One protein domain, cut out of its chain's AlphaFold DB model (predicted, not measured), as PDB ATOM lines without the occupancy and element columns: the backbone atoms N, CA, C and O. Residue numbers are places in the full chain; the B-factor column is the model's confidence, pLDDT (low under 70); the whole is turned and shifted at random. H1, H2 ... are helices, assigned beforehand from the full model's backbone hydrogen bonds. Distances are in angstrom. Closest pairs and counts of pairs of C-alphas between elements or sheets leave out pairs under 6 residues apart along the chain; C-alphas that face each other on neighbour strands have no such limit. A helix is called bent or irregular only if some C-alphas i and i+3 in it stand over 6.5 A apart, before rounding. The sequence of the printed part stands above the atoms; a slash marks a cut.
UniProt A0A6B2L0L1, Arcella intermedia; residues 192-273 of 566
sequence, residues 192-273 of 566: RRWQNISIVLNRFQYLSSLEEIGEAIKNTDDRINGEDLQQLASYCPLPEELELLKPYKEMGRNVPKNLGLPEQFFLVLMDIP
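AT A GLANCE: This is residues 192 to 273 of the 566 residues of a protein of Arcella intermedia (UniProt A0A6B2L0L1). A short helix, H5, sits in the middle, with H1, H2 and H4 packed round it: H2 runs roughly side by side with H5, while H1 and H4 stand about perpendicular to it. H3 packs on the last part of H1, toward one end of the longest dimension, and the kinked H4 lies toward the other. The printed part has 82 residues with five named helices, H1 to H5 in order, and no named strand; the class is all helix. The whole is compact and rounded, with a radius of gyration of the C-alphas of 12.4 A and spans of 33 by 26 by 23 A.

HOW THE PARTS SIT: H1, residues 192 to 204, touches the hub H5, residues 261 to 269; their closest C-alphas, those of Ile 197 and Pro 262, are 5.9 A apart. Their lines are only just about perpendicular, at 71 degrees. With residues 200 to 204 alone, H1 touches H3, residues 226 to 234, at a shallow tilt of 26 degrees, opposite ways; the closest C-alphas are those of Val 200 and Gln 231, 6.6 A apart. H2, residues 210 to 218, is close to H1 but not clearly touching it, the closest C-alphas being those of Phe 204 and Ile 213, 7.6 A apart. H2 touches H5 with C-alphas of Leu 210 and Phe 265 closest, 5.8 A apart, and runs the same way at a shallow tilt of 33 degrees, only just short of steep. H4, residues 239 to 254, touches H5 with its residues 242 to 249 alone; the closest C-alphas, those of Lys 249 and Leu 267, are 6.2 A apart, and the lines are about perpendicular at 89 degrees. H3 and H5 are apart, and H4 is apart from H1, H2 and H3. Each O i to N i+4 pair is within hydrogen-bond range in H2, H3 and H5, against 7 of 9 in H1 and 7 of 12 in H4.

IN THESE COORDINATES: H1 begins at C-alpha 192, (10.217, 14.508, -7.220), and is 19.5 A long from first to last C-alpha. H2 measures 12.6 A, H3 12.1 A and H5 12.5 A. H4, the longest at 23.2 A, has a kink of 40 degrees near residue 247 and is irregular, with C-alphas 250 and 253 9.0 A apart; it ends at C-alpha 254, (29.476, -4.490, -6.667). H5 ends at C-alpha 269, (11.443, -5.258, -7.551).

THE WHOLE: The two C-alphas farthest apart, those of Gly 226 and Asn 254, are 35.1 A apart. The printed part has no cut. The links H1 to H2 and H3 to H4 are tight, those from H2 to H3 and H4 to H5 short. The mean pLDDT of the printed part is 92.1, and no printed residue is under 70.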
ATOM      1  N   ARG A 192      11.591  14.584  -7.743       92.50
ATOM      2  CA  ARG A 192      10.217  14.508  -7.220       92.50
ATOM      3  C   ARG A 192       9.755  13.057  -7.140       92.50
ATOM      4  O   ARG A 192       9.153  12.664  -6.142       92.50
ATOM      5  N   ARG A 193      10.054  12.263  -8.170       94.25
ATOM      6  CA  ARG A 193       9.766  10.823  -8.199       94.25
ATOM      7  C   ARG A 193      10.462  10.098  -7.044       94.25
ATOM      8  O   ARG A 193       9.800   9.401  -6.279       94.25
ATOM      9  N   TRP A 194      11.748  10.375  -6.846       94.38
ATOM     10  CA  TRP A 194      12.579   9.862  -5.759       94.38
ATOM     11  C   TRP A 194      12.026  10.205  -4.370       94.38
ATOM     12  O   TRP A 194      11.930   9.339  -3.498       94.38
ATOM     13  N   GLN A 195      11.613  11.462  -4.165       93.81
ATOM     14  CA  GLN A 195      11.021  11.913  -2.902       93.81
ATOM     15  C   GLN A 195       9.709  11.189  -2.605       93.81
ATOM     16  O   GLN A 195       9.506  10.730  -1.483       93.81
ATOM     17  N   ASN A 196       8.838  11.044  -3.605       94.69
ATOM     18  CA  ASN A 196       7.564  10.359  -3.420       94.69
ATOM     19  C   ASN A 196       7.758   8.876  -3.070       94.69
ATOM     20  O   ASN A 196       7.117   8.387  -2.145       94.69
ATOM     21  N   ILE A 197       8.668   8.175  -3.755       95.44
ATOM     22  CA  ILE A 197       8.970   6.766  -3.452       95.44
ATOM     23  C   ILE A 197       9.590   6.644  -2.058       95.44
ATOM     24  O   ILE A 197       9.195   5.775  -1.291       95.44
ATOM     25  N   SER A 198      10.489   7.555  -1.679       93.69
ATOM     26  CA  SER A 198      11.050   7.592  -0.322       93.69
ATOM     27  C   SER A 198       9.967   7.738   0.754       93.69
ATOM     28  O   SER A 198      10.034   7.087   1.795       93.69
ATOM     29  N   ILE A 199       8.940   8.559   0.506       93.38
ATOM     30  CA  ILE A 199       7.786   8.694   1.410       93.38
ATOM     31  C   ILE A 199       6.997   7.384   1.486       93.38
ATOM     32  O   ILE A 199       6.622   6.970   2.580       93.38
ATOM     33  N   VAL A 200       6.766   6.722   0.350       93.25
ATOM     34  CA  VAL A 200       6.084   5.421   0.309       93.25
ATOM     35  C   VAL A 200       6.866   4.378   1.100       93.25
ATOM     36  O   VAL A 200       6.277   3.706   1.935       93.25
ATOM     37  N   LEU A 201       8.186   4.296   0.921       93.31
ATOM     38  CA  LEU A 201       9.047   3.348   1.634       93.31
ATOM     39  C   LEU A 201       9.030   3.547   3.152       93.31
ATOM     40  O   LEU A 201       9.064   2.569   3.892       93.31
ATOM     41  N   ASN A 202       8.882   4.784   3.634       91.62
ATOM     42  CA  ASN A 202       8.735   5.045   5.068       91.62
ATOM     43  C   ASN A 202       7.469   4.424   5.684       91.62
ATOM     44  O   ASN A 202       7.424   4.241   6.896       91.62
ATOM     45  N   ARG A 203       6.457   4.068   4.881       91.44
ATOM     46  CA  ARG A 203       5.270   3.342   5.367       91.44
ATOM     47  C   ARG A 203       5.590   1.888   5.726       91.44
ATOM     48  O   ARG A 203       4.924   1.313   6.576       91.44
ATOM     49  N   PHE A 204       6.643   1.320   5.138       91.44
ATOM     50  CA  PHE A 204       7.039  -0.083   5.286       91.44
ATOM     51  C   PHE A 204       8.119  -0.303   6.348       91.44
ATOM     52  O   PHE A 204       8.770  -1.339   6.344       91.44
ATOM     53  N   GLN A 205       8.309   0.631   7.287       87.88
ATOM     54  CA  GLN A 205       9.302   0.491   8.366       87.88
ATOM     55  C   GLN A 205       9.045  -0.708   9.298       87.88
ATOM     56  O   GLN A 205       9.932  -1.093  10.055       87.88
ATOM     57  N   TYR A 206       7.847  -1.298   9.253       89.44
ATOM     58  CA  TYR A 206       7.533  -2.549   9.949       89.44
ATOM     59  C   TYR A 206       8.158  -3.788   9.284       89.44
ATOM     60  O   TYR A 206       8.149  -4.862   9.883       89.44
ATOM     61  N   LEU A 207       8.683  -3.647   8.064       90.25
ATOM     62  CA  LEU A 207       9.514  -4.633   7.387       90.25
ATOM     63  C   LEU A 207      10.978  -4.214   7.547       90.25
ATOM     64  O   LEU A 207      11.342  -3.049   7.393       90.25
ATOM     65  N   SER A 208      11.820  -5.179   7.889       84.62
ATOM     66  CA  SER A 208      13.187  -4.966   8.369       84.62
ATOM     67  C   SER A 208      14.151  -4.547   7.259       84.62
ATOM     68  O   SER A 208      15.191  -3.954   7.545       84.62
ATOM     69  N   SER A 209      13.845  -4.871   5.998       92.81
ATOM     70  CA  SER A 209      14.677  -4.524   4.843       92.81
ATOM     71  C   SER A 209      13.880  -4.436   3.537       92.81
ATOM     72  O   SER A 209      12.743  -4.900   3.452       92.81
ATOM     73  N   LEU A 210      14.489  -3.864   2.490       92.69
ATOM     74  CA  LEU A 210      13.887  -3.786   1.151       92.69
ATOM     75  C   LEU A 210      13.659  -5.178   0.546       92.69
ATOM     76  O   LEU A 210      12.659  -5.406  -0.131       92.69
ATOM     77  N   GLU A 211      14.560  -6.119   0.824       93.69
ATOM     78  CA  GLU A 211      14.440  -7.523   0.434       93.69
ATOM     79  C   GLU A 211      13.250  -8.186   1.129       93.69
ATOM     80  O   GLU A 211      12.534  -8.953   0.488       93.69
ATOM     81  N   GLU A 212      12.989  -7.854   2.400       95.25
ATOM     82  CA  GLU A 212      11.799  -8.339   3.105       95.25
ATOM     83  C   GLU A 212      10.512  -7.815   2.450       95.25
ATOM     84  O   GLU A 212       9.558  -8.575   2.309       95.25
ATOM     85  N   ILE A 213      10.497  -6.566   1.961       94.75
ATOM     86  CA  ILE A 213       9.375  -6.037   1.162       94.75
ATOM     87  C   ILE A 213       9.208  -6.845  -0.133       94.75
ATOM     88  O   ILE A 213       8.093  -7.230  -0.487       94.75
ATOM     89  N   GLY A 214      10.304  -7.142  -0.836       95.31
ATOM     90  CA  GLY A 214      10.275  -7.965  -2.048       95.31
ATOM     91  C   GLY A 214       9.729  -9.375  -1.798       95.31
ATOM     92  O   GLY A 214       8.859  -9.842  -2.535       95.31
ATOM     93  N   GLU A 215      10.192 -10.042  -0.742       95.94
ATOM     94  CA  GLU A 215       9.695 -11.363  -0.341       95.94
ATOM     95  C   GLU A 215       8.231 -11.320   0.110       95.94
ATOM     96  O   GLU A 215       7.454 -12.201  -0.266       95.94
ATOM     97  N   ALA A 216       7.816 -10.276   0.830       95.62
ATOM     98  CA  ALA A 216       6.422 -10.063   1.203       95.62
ATOM     99  C   ALA A 216       5.516  -9.938  -0.036       95.62
ATOM    100  O   ALA A 216       4.440 -10.533  -0.082       95.62
ATOM    101  N   ILE A 217       5.971  -9.245  -1.087       96.00
ATOM    102  CA  ILE A 217       5.238  -9.136  -2.357       96.00
ATOM    103  C   ILE A 217       5.176 -10.478  -3.102       96.00
ATOM    104  O   ILE A 217       4.123 -10.845  -3.627       96.00
ATOM    105  N   LYS A 218       6.283 -11.231  -3.176       95.12
ATOM    106  CA  LYS A 218       6.296 -12.558  -3.824       95.12
ATOM    107  C   LYS A 218       5.330 -13.520  -3.133       95.12
ATOM    108  O   LYS A 218       4.632 -14.273  -3.814       95.12
ATOM    109  N   ASN A 219       5.287 -13.460  -1.804       95.00
ATOM    110  CA  ASN A 219       4.516 -14.356  -0.951       95.00
ATOM    111  C   ASN A 219       3.151 -13.792  -0.529       95.00
ATOM    112  O   ASN A 219       2.517 -14.362   0.359       95.00
ATOM    113  N   THR A 220       2.678 -12.717  -1.172       93.50
ATOM    114  CA  THR A 220       1.349 -12.127  -0.928       93.50
ATOM    115  C   THR A 220       1.058 -11.959   0.570       93.50
ATOM    116  O   THR A 220       0.050 -12.438   1.086       93.50
ATOM    117  N   ASP A 221       2.013 -11.377   1.291       92.69
ATOM    118  CA  ASP A 221       2.037 -11.347   2.752       92.69
ATOM    119  C   ASP A 221       0.958 -10.416   3.326       92.69
ATOM    120  O   ASP A 221       0.930  -9.220   3.030       92.69
ATOM    121  N   ASP A 222       0.100 -10.955   4.196       88.06
ATOM    122  CA  ASP A 222      -1.028 -10.235   4.804       88.06
ATOM    123  C   ASP A 222      -0.609  -9.071   5.718       88.06
ATOM    124  O   ASP A 222      -1.452  -8.260   6.103       88.06
ATOM    125  N   ARG A 223       0.679  -8.962   6.078       91.94
ATOM    126  CA  ARG A 223       1.207  -7.788   6.792       91.94
ATOM    127  C   ARG A 223       1.069  -6.505   5.967       91.94
ATOM    128  O   ARG A 223       0.948  -5.428   6.549       91.94
ATOM    129  N   ILE A 224       1.065  -6.611   4.636       92.38
ATOM    130  CA  ILE A 224       0.832  -5.478   3.738       92.38
ATOM    131  C   ILE A 224      -0.679  -5.263   3.606       92.38
ATOM    132  O   ILE A 224      -1.388  -6.037   2.965       92.38
ATOM    133  N   ASN A 225      -1.178  -4.183   4.208       90.88
ATOM    134  CA  ASN A 225      -2.586  -3.802   4.100       90.88
ATOM    135  C   ASN A 225      -2.929  -3.240   2.700       90.88
ATOM    136  O   ASN A 225      -2.054  -2.940   1.887       90.88
ATOM    137  N   GLY A 226      -4.227  -3.069   2.423       90.69
ATOM    138  CA  GLY A 226      -4.708  -2.605   1.118       90.69
ATOM    139  C   GLY A 226      -4.230  -1.202   0.720       90.69
ATOM    140  O   GLY A 226      -3.945  -0.979  -0.455       90.69
ATOM    141  N   GLU A 227      -4.091  -0.274   1.672       92.62
ATOM    142  CA  GLU A 227      -3.598   1.081   1.386       92.62
ATOM    143  C   GLU A 227      -2.122   1.063   0.990       92.62
ATOM    144  O   GLU A 227      -1.722   1.672  -0.001       92.62
ATOM    145  N   ASP A 228      -1.306   0.334   1.747       93.62
ATOM    146  CA  ASP A 228       0.115   0.175   1.473       93.62
ATOM    147  C   ASP A 228       0.329  -0.542   0.138       93.62
ATOM    148  O   ASP A 228       1.150  -0.111  -0.676       93.62
ATOM    149  N   LEU A 229      -0.475  -1.568  -0.155       94.88
ATOM    150  CA  LEU A 229      -0.457  -2.239  -1.450       94.88
ATOM    151  C   LEU A 229      -0.838  -1.299  -2.602       94.88
ATOM    152  O   LEU A 229      -0.208  -1.331  -3.659       94.88
ATOM    153  N   GLN A 230      -1.839  -0.438  -2.408       95.06
ATOM    154  CA  GLN A 230      -2.227   0.565  -3.398       95.06
ATOM    155  C   GLN A 230      -1.098   1.571  -3.655       95.06
ATOM    156  O   GLN A 230      -0.854   1.944  -4.808       95.06
ATOM    157  N   GLN A 231      -0.367   1.974  -2.612       94.88
ATOM    158  CA  GLN A 231       0.818   2.814  -2.767       94.88
ATOM    159  C   GLN A 231       1.926   2.075  -3.531       94.88
ATOM    160  O   GLN A 231       2.494   2.648  -4.459       94.88
ATOM    161  N   LEU A 232       2.192   0.800  -3.236       94.12
ATOM    162  CA  LEU A 232       3.153  -0.004  -4.007       94.12
ATOM    163  C   LEU A 232       2.763  -0.100  -5.485       94.12
ATOM    164  O   LEU A 232       3.600   0.129  -6.355       94.12
ATOM    165  N   ALA A 233       1.490  -0.375  -5.776       94.12
ATOM    166  CA  ALA A 233       0.984  -0.462  -7.144       94.12
ATOM    167  C   ALA A 233       1.093   0.877  -7.894       94.12
ATOM    168  O   ALA A 233       1.411   0.886  -9.081       94.12
ATOM    169  N   SER A 234       0.877   2.003  -7.206       94.75
ATOM    170  CA  SER A 234       0.948   3.356  -7.788       94.75
ATOM    171  C   SER A 234       2.385   3.844  -8.018       94.75
ATOM    172  O   SER A 234       2.630   4.706  -8.864       94.75
ATOM    173  N   TYR A 235       3.344   3.314  -7.253       92.69
ATOM    174  CA  TYR A 235       4.759   3.693  -7.305       92.69
ATOM    175  C   TYR A 235       5.670   2.573  -7.821       92.69
ATOM    176  O   TYR A 235       6.883   2.623  -7.628       92.69
ATOM    177  N   CYS A 236       5.096   1.606  -8.533       92.69
ATOM    178  CA  CYS A 236       5.834   0.574  -9.246       92.69
ATOM    179  C   CYS A 236       6.820   1.208 -10.260       92.69
ATOM    180  O   CYS A 236       6.518   2.285 -10.796       92.69
ATOM    181  N   PRO A 237       7.989   0.587 -10.525       92.50
ATOM    182  CA  PRO A 237       8.956   1.107 -11.486       92.50
ATOM    183  C   PRO A 237       8.370   1.211 -12.896       92.50
ATOM    184  O   PRO A 237       7.714   0.283 -13.375       92.50
ATOM    185  N   LEU A 238       8.650   2.318 -13.576       92.56
ATOM    186  CA  LEU A 238       8.345   2.497 -14.993       92.56
ATOM    187  C   LEU A 238       9.361   1.734 -15.860       92.56
ATOM    188  O   LEU A 238      10.512   1.585 -15.448       92.56
ATOM    189  N   PRO A 239       9.003   1.312 -17.089       90.62
ATOM    190  CA  PRO A 239       9.936   0.623 -17.984       90.62
ATOM    191  C   PRO A 239      11.256   1.382 -18.194       90.62
ATOM    192  O   PRO A 239      12.325   0.790 -18.123       90.62
ATOM    193  N   GLU A 240      11.193   2.704 -18.360       91.69
ATOM    194  CA  GLU A 240      12.370   3.573 -18.513       91.69
ATOM    195  C   GLU A 240      13.265   3.585 -17.258       91.69
ATOM    196  O   GLU A 240      14.491   3.582 -17.364       91.69
ATOM    197  N   GLU A 241      12.658   3.550 -16.065       93.12
ATOM    198  CA  GLU A 241      13.369   3.486 -14.779       93.12
ATOM    199  C   GLU A 241      14.054   2.119 -14.600       93.12
ATOM    200  O   GLU A 241      15.162   2.042 -14.070       93.12
ATOM    201  N   LEU A 242      13.426   1.043 -15.086       91.75
ATOM    202  CA  LEU A 242      14.016  -0.295 -15.088       91.75
ATOM    203  C   LEU A 242      15.220  -0.379 -16.031       91.75
ATOM    204  O   LEU A 242      16.256  -0.900 -15.629       91.75
ATOM    205  N   GLU A 243      15.117   0.162 -17.251       90.69
ATOM    206  CA  GLU A 243      16.244   0.232 -18.195       90.69
ATOM    207  C   GLU A 243      17.430   1.007 -17.606       90.69
ATOM    208  O   GLU A 243      18.571   0.554 -17.703       90.69
ATOM    209  N   LEU A 244      17.164   2.134 -16.936       92.44
ATOM    210  CA  LEU A 244      18.189   2.943 -16.267       92.44
ATOM    211  C   LEU A 244      18.945   2.158 -15.182       92.44
ATOM    212  O   LEU A 244      20.144   2.360 -14.986       92.44
ATOM    213  N   LEU A 245      18.254   1.258 -14.477       92.94
ATOM    214  CA  LEU A 245      18.807   0.485 -13.364       92.94
ATOM    215  C   LEU A 245      19.427  -0.859 -13.781       92.94
ATOM    216  O   LEU A 245      20.152  -1.455 -12.981       92.94
ATOM    217  N   LYS A 246      19.233  -1.322 -15.024       92.31
ATOM    218  CA  LYS A 246      19.823  -2.580 -15.527       92.31
ATOM    219  C   LYS A 246      21.336  -2.700 -15.317       92.31
ATOM    220  O   LYS A 246      21.745  -3.724 -14.768       92.31
ATOM    221  N   PRO A 247      22.173  -1.690 -15.636       90.44
ATOM    222  CA  PRO A 247      23.617  -1.803 -15.424       90.44
ATOM    223  C   PRO A 247      23.970  -2.025 -13.951       90.44
ATOM    224  O   PRO A 247      24.893  -2.764 -13.629       90.44
ATOM    225  N   TYR A 248      23.209  -1.417 -13.036       90.88
ATOM    226  CA  TYR A 248      23.382  -1.609 -11.597       90.88
ATOM    227  C   TYR A 248      22.949  -3.011 -11.172       90.88
ATOM    228  O   TYR A 248      23.639  -3.641 -10.376       90.88
ATOM    229  N   LYS A 249      21.872  -3.553 -11.747       89.88
ATOM    230  CA  LYS A 249      21.464  -4.937 -11.485       89.88
ATOM    231  C   LYS A 249      22.556  -5.940 -11.877       89.88
ATOM    232  O   LYS A 249      22.841  -6.860 -11.112       89.88
ATOM    233  N   GLU A 250      23.207  -5.725 -13.018       89.75
ATOM    234  CA  GLU A 250      24.296  -6.572 -13.530       89.75
ATOM    235  C   GLU A 250      25.571  -6.513 -12.670       89.75
ATOM    236  O   GLU A 250      26.305  -7.498 -12.588       89.75
ATOM    237  N   MET A 251      25.819  -5.404 -11.959       89.12
ATOM    238  CA  MET A 251      26.948  -5.291 -11.020       89.12
ATOM    239  C   MET A 251      26.823  -6.226  -9.803       89.12
ATOM    240  O   MET A 251      27.829  -6.511  -9.143       89.12
ATOM    241  N   GLY A 252      25.616  -6.703  -9.477       84.12
ATOM    242  CA  GLY A 252      25.369  -7.628  -8.370       84.12
ATOM    243  C   GLY A 252      25.916  -7.116  -7.032       84.12
ATOM    244  O   GLY A 252      25.507  -6.076  -6.527       84.12
ATOM    245  N   ARG A 253      26.886  -7.828  -6.439       79.81
ATOM    246  CA  ARG A 253      27.499  -7.426  -5.152       79.81
ATOM    247  C   ARG A 253      28.355  -6.157  -5.233       79.81
ATOM    248  O   ARG A 253      28.736  -5.630  -4.192       79.81
ATOM    249  N   ASN A 254      28.665  -5.684  -6.439       84.56
ATOM    250  CA  ASN A 254      29.476  -4.490  -6.667       84.56
ATOM    251  C   ASN A 254      28.634  -3.210  -6.804       84.56
ATOM    252  O   ASN A 254      29.185  -2.159  -7.129       84.56
ATOM    253  N   VAL A 255      27.315  -3.276  -6.569       86.31
ATOM    254  CA  VAL A 255      26.443  -2.093  -6.572       86.31
ATOM    255  C   VAL A 255      26.951  -1.060  -5.555       86.31
ATOM    256  O   VAL A 255      27.256  -1.422  -4.412       86.31
ATOM    257  N   PRO A 256      27.040   0.232  -5.929       84.06
ATOM    258  CA  PRO A 256      27.471   1.280  -5.013       84.06
ATOM    259  C   PRO A 256      26.599   1.337  -3.753       84.06
ATOM    260  O   PRO A 256      25.387   1.526  -3.826       84.06
ATOM    261  N   LYS A 257      27.229   1.246  -2.575       81.69
ATOM    262  CA  LYS A 257      26.528   1.295  -1.276       81.69
ATOM    263  C   LYS A 257      25.828   2.629  -1.004       81.69
ATOM    264  O   LYS A 257      24.977   2.705  -0.129       81.69
ATOM    265  N   ASN A 258      26.208   3.682  -1.724       87.06
ATOM    266  CA  ASN A 258      25.618   5.011  -1.617       87.06
ATOM    267  C   ASN A 258      24.470   5.255  -2.606       87.06
ATOM    268  O   ASN A 258      24.034   6.396  -2.722       87.06
ATOM    269  N   LEU A 259      24.000   4.243  -3.339       90.62
ATOM    270  CA  LEU A 259      22.824   4.364  -4.201       90.62
ATOM    271  C   LEU A 259      21.589   4.771  -3.377       90.62
ATOM    272  O   LEU A 259      21.448   4.353  -2.229       90.62
ATOM    273  N   GLY A 260      20.707   5.606  -3.921       91.44
ATOM    274  CA  GLY A 260      19.498   6.038  -3.221       91.44
ATOM    275  C   GLY A 260      18.564   4.877  -2.861       91.44
ATOM    276  O   GLY A 260      18.529   3.846  -3.529       91.44
ATOM    277  N   LEU A 261      17.812   5.036  -1.768       92.56
ATOM    278  CA  LEU A 261      16.925   3.987  -1.255       92.56
ATOM    279  C   LEU A 261      15.824   3.576  -2.266       92.56
ATOM    280  O   LEU A 261      15.627   2.376  -2.444       92.56
ATOM    281  N   PRO A 262      15.148   4.505  -2.979       94.94
ATOM    282  CA  PRO A 262      14.254   4.170  -4.091       94.94
ATOM    283  C   PRO A 262      14.897   3.321  -5.191       94.94
ATOM    284  O   PRO A 262      14.299   2.347  -5.640       94.94
ATOM    285  N   GLU A 263      16.116   3.655  -5.616       94.88
ATOM    286  CA  GLU A 263      16.840   2.893  -6.631       94.88
ATOM    287  C   GLU A 263      17.184   1.483  -6.135       94.88
ATOM    288  O   GLU A 263      16.967   0.510  -6.856       94.88
ATOM    289  N   GLN A 264      17.656   1.351  -4.890       93.75
ATOM    290  CA  GLN A 264      17.887   0.045  -4.263       93.75
ATOM    291  C   GLN A 264      16.597  -0.784  -4.198       93.75
ATOM    292  O   GLN A 264      16.604  -1.972  -4.508       93.75
ATOM    293  N   PHE A 265      15.471  -0.154  -3.858       95.12
ATOM    294  CA  PHE A 265      14.175  -0.824  -3.813       95.12
ATOM    295  C   PHE A 265      13.740  -1.312  -5.197       95.12
ATOM    296  O   PHE A 265      13.284  -2.443  -5.348       95.12
ATOM    297  N   PHE A 266      13.938  -0.499  -6.232       95.94
ATOM    298  CA  PHE A 266      13.633  -0.896  -7.603       95.94
ATOM    299  C   PHE A 266      14.504  -2.068  -8.072       95.94
ATOM    300  O   PHE A 266      13.986  -2.962  -8.739       95.94
ATOM    301  N   LEU A 267      15.775  -2.144  -7.657       94.50
ATOM    302  CA  LEU A 267      16.624  -3.315  -7.921       94.50
ATOM    303  C   LEU A 267      16.082  -4.606  -7.285       94.50
ATOM    304  O   LEU A 267      16.280  -5.679  -7.861       94.50
ATOM    305  N   VAL A 268      15.401  -4.519  -6.135       94.25
ATOM    306  CA  VAL A 268      14.689  -5.656  -5.521       94.25
ATOM    307  C   VAL A 268      13.445  -6.014  -6.337       94.25
ATOM    308  O   VAL A 268      13.222  -7.183  -6.642       94.25
ATOM    309  N   LEU A 269      12.649  -5.021  -6.747       95.00
ATOM    310  CA  LEU A 269      11.443  -5.258  -7.551       95.00
ATOM    311  C   LEU A 269      11.748  -5.849  -8.935       95.00
ATOM    312  O   LEU A 269      10.925  -6.589  -9.465       95.00
ATOM    313  N   MET A 270      12.932  -5.585  -9.496       93.94
ATOM    314  CA  MET A 270      13.402  -6.211 -10.739       93.94
ATOM    315  C   MET A 270      13.505  -7.741 -10.659       93.94
ATOM    316  O   MET A 270      13.454  -8.394 -11.697       93.94
ATOM    317  N   ASP A 271      13.613  -8.323  -9.460       92.25
ATOM    318  CA  ASP A 271      13.590  -9.782  -9.267       92.25
ATOM    319  C   ASP A 271      12.173 -10.370  -9.269       92.25
ATOM    320  O   ASP A 271      11.998 -11.580  -9.098       92.25
ATOM    321  N   ILE A 272      11.146  -9.530  -9.429       95.00
ATOM    322  CA  ILE A 272       9.742  -9.928  -9.457       95.00
ATOM    323  C   ILE A 272       9.201  -9.680 -10.873       95.00
ATOM    324  O   ILE A 272       8.882  -8.542 -11.228       95.00
ATOM    325  N   PRO A 273       9.068 -10.732 -11.701       93.38
ATOM    326  CA  PRO A 273       8.536 -10.600 -13.051       93.38
ATOM    327  C   PRO A 273       7.118 -10.021 -13.047       93.38
ATOM    328  O   PRO A 273       6.296 -10.397 -12.205       93.38
TER     329      PRO A 273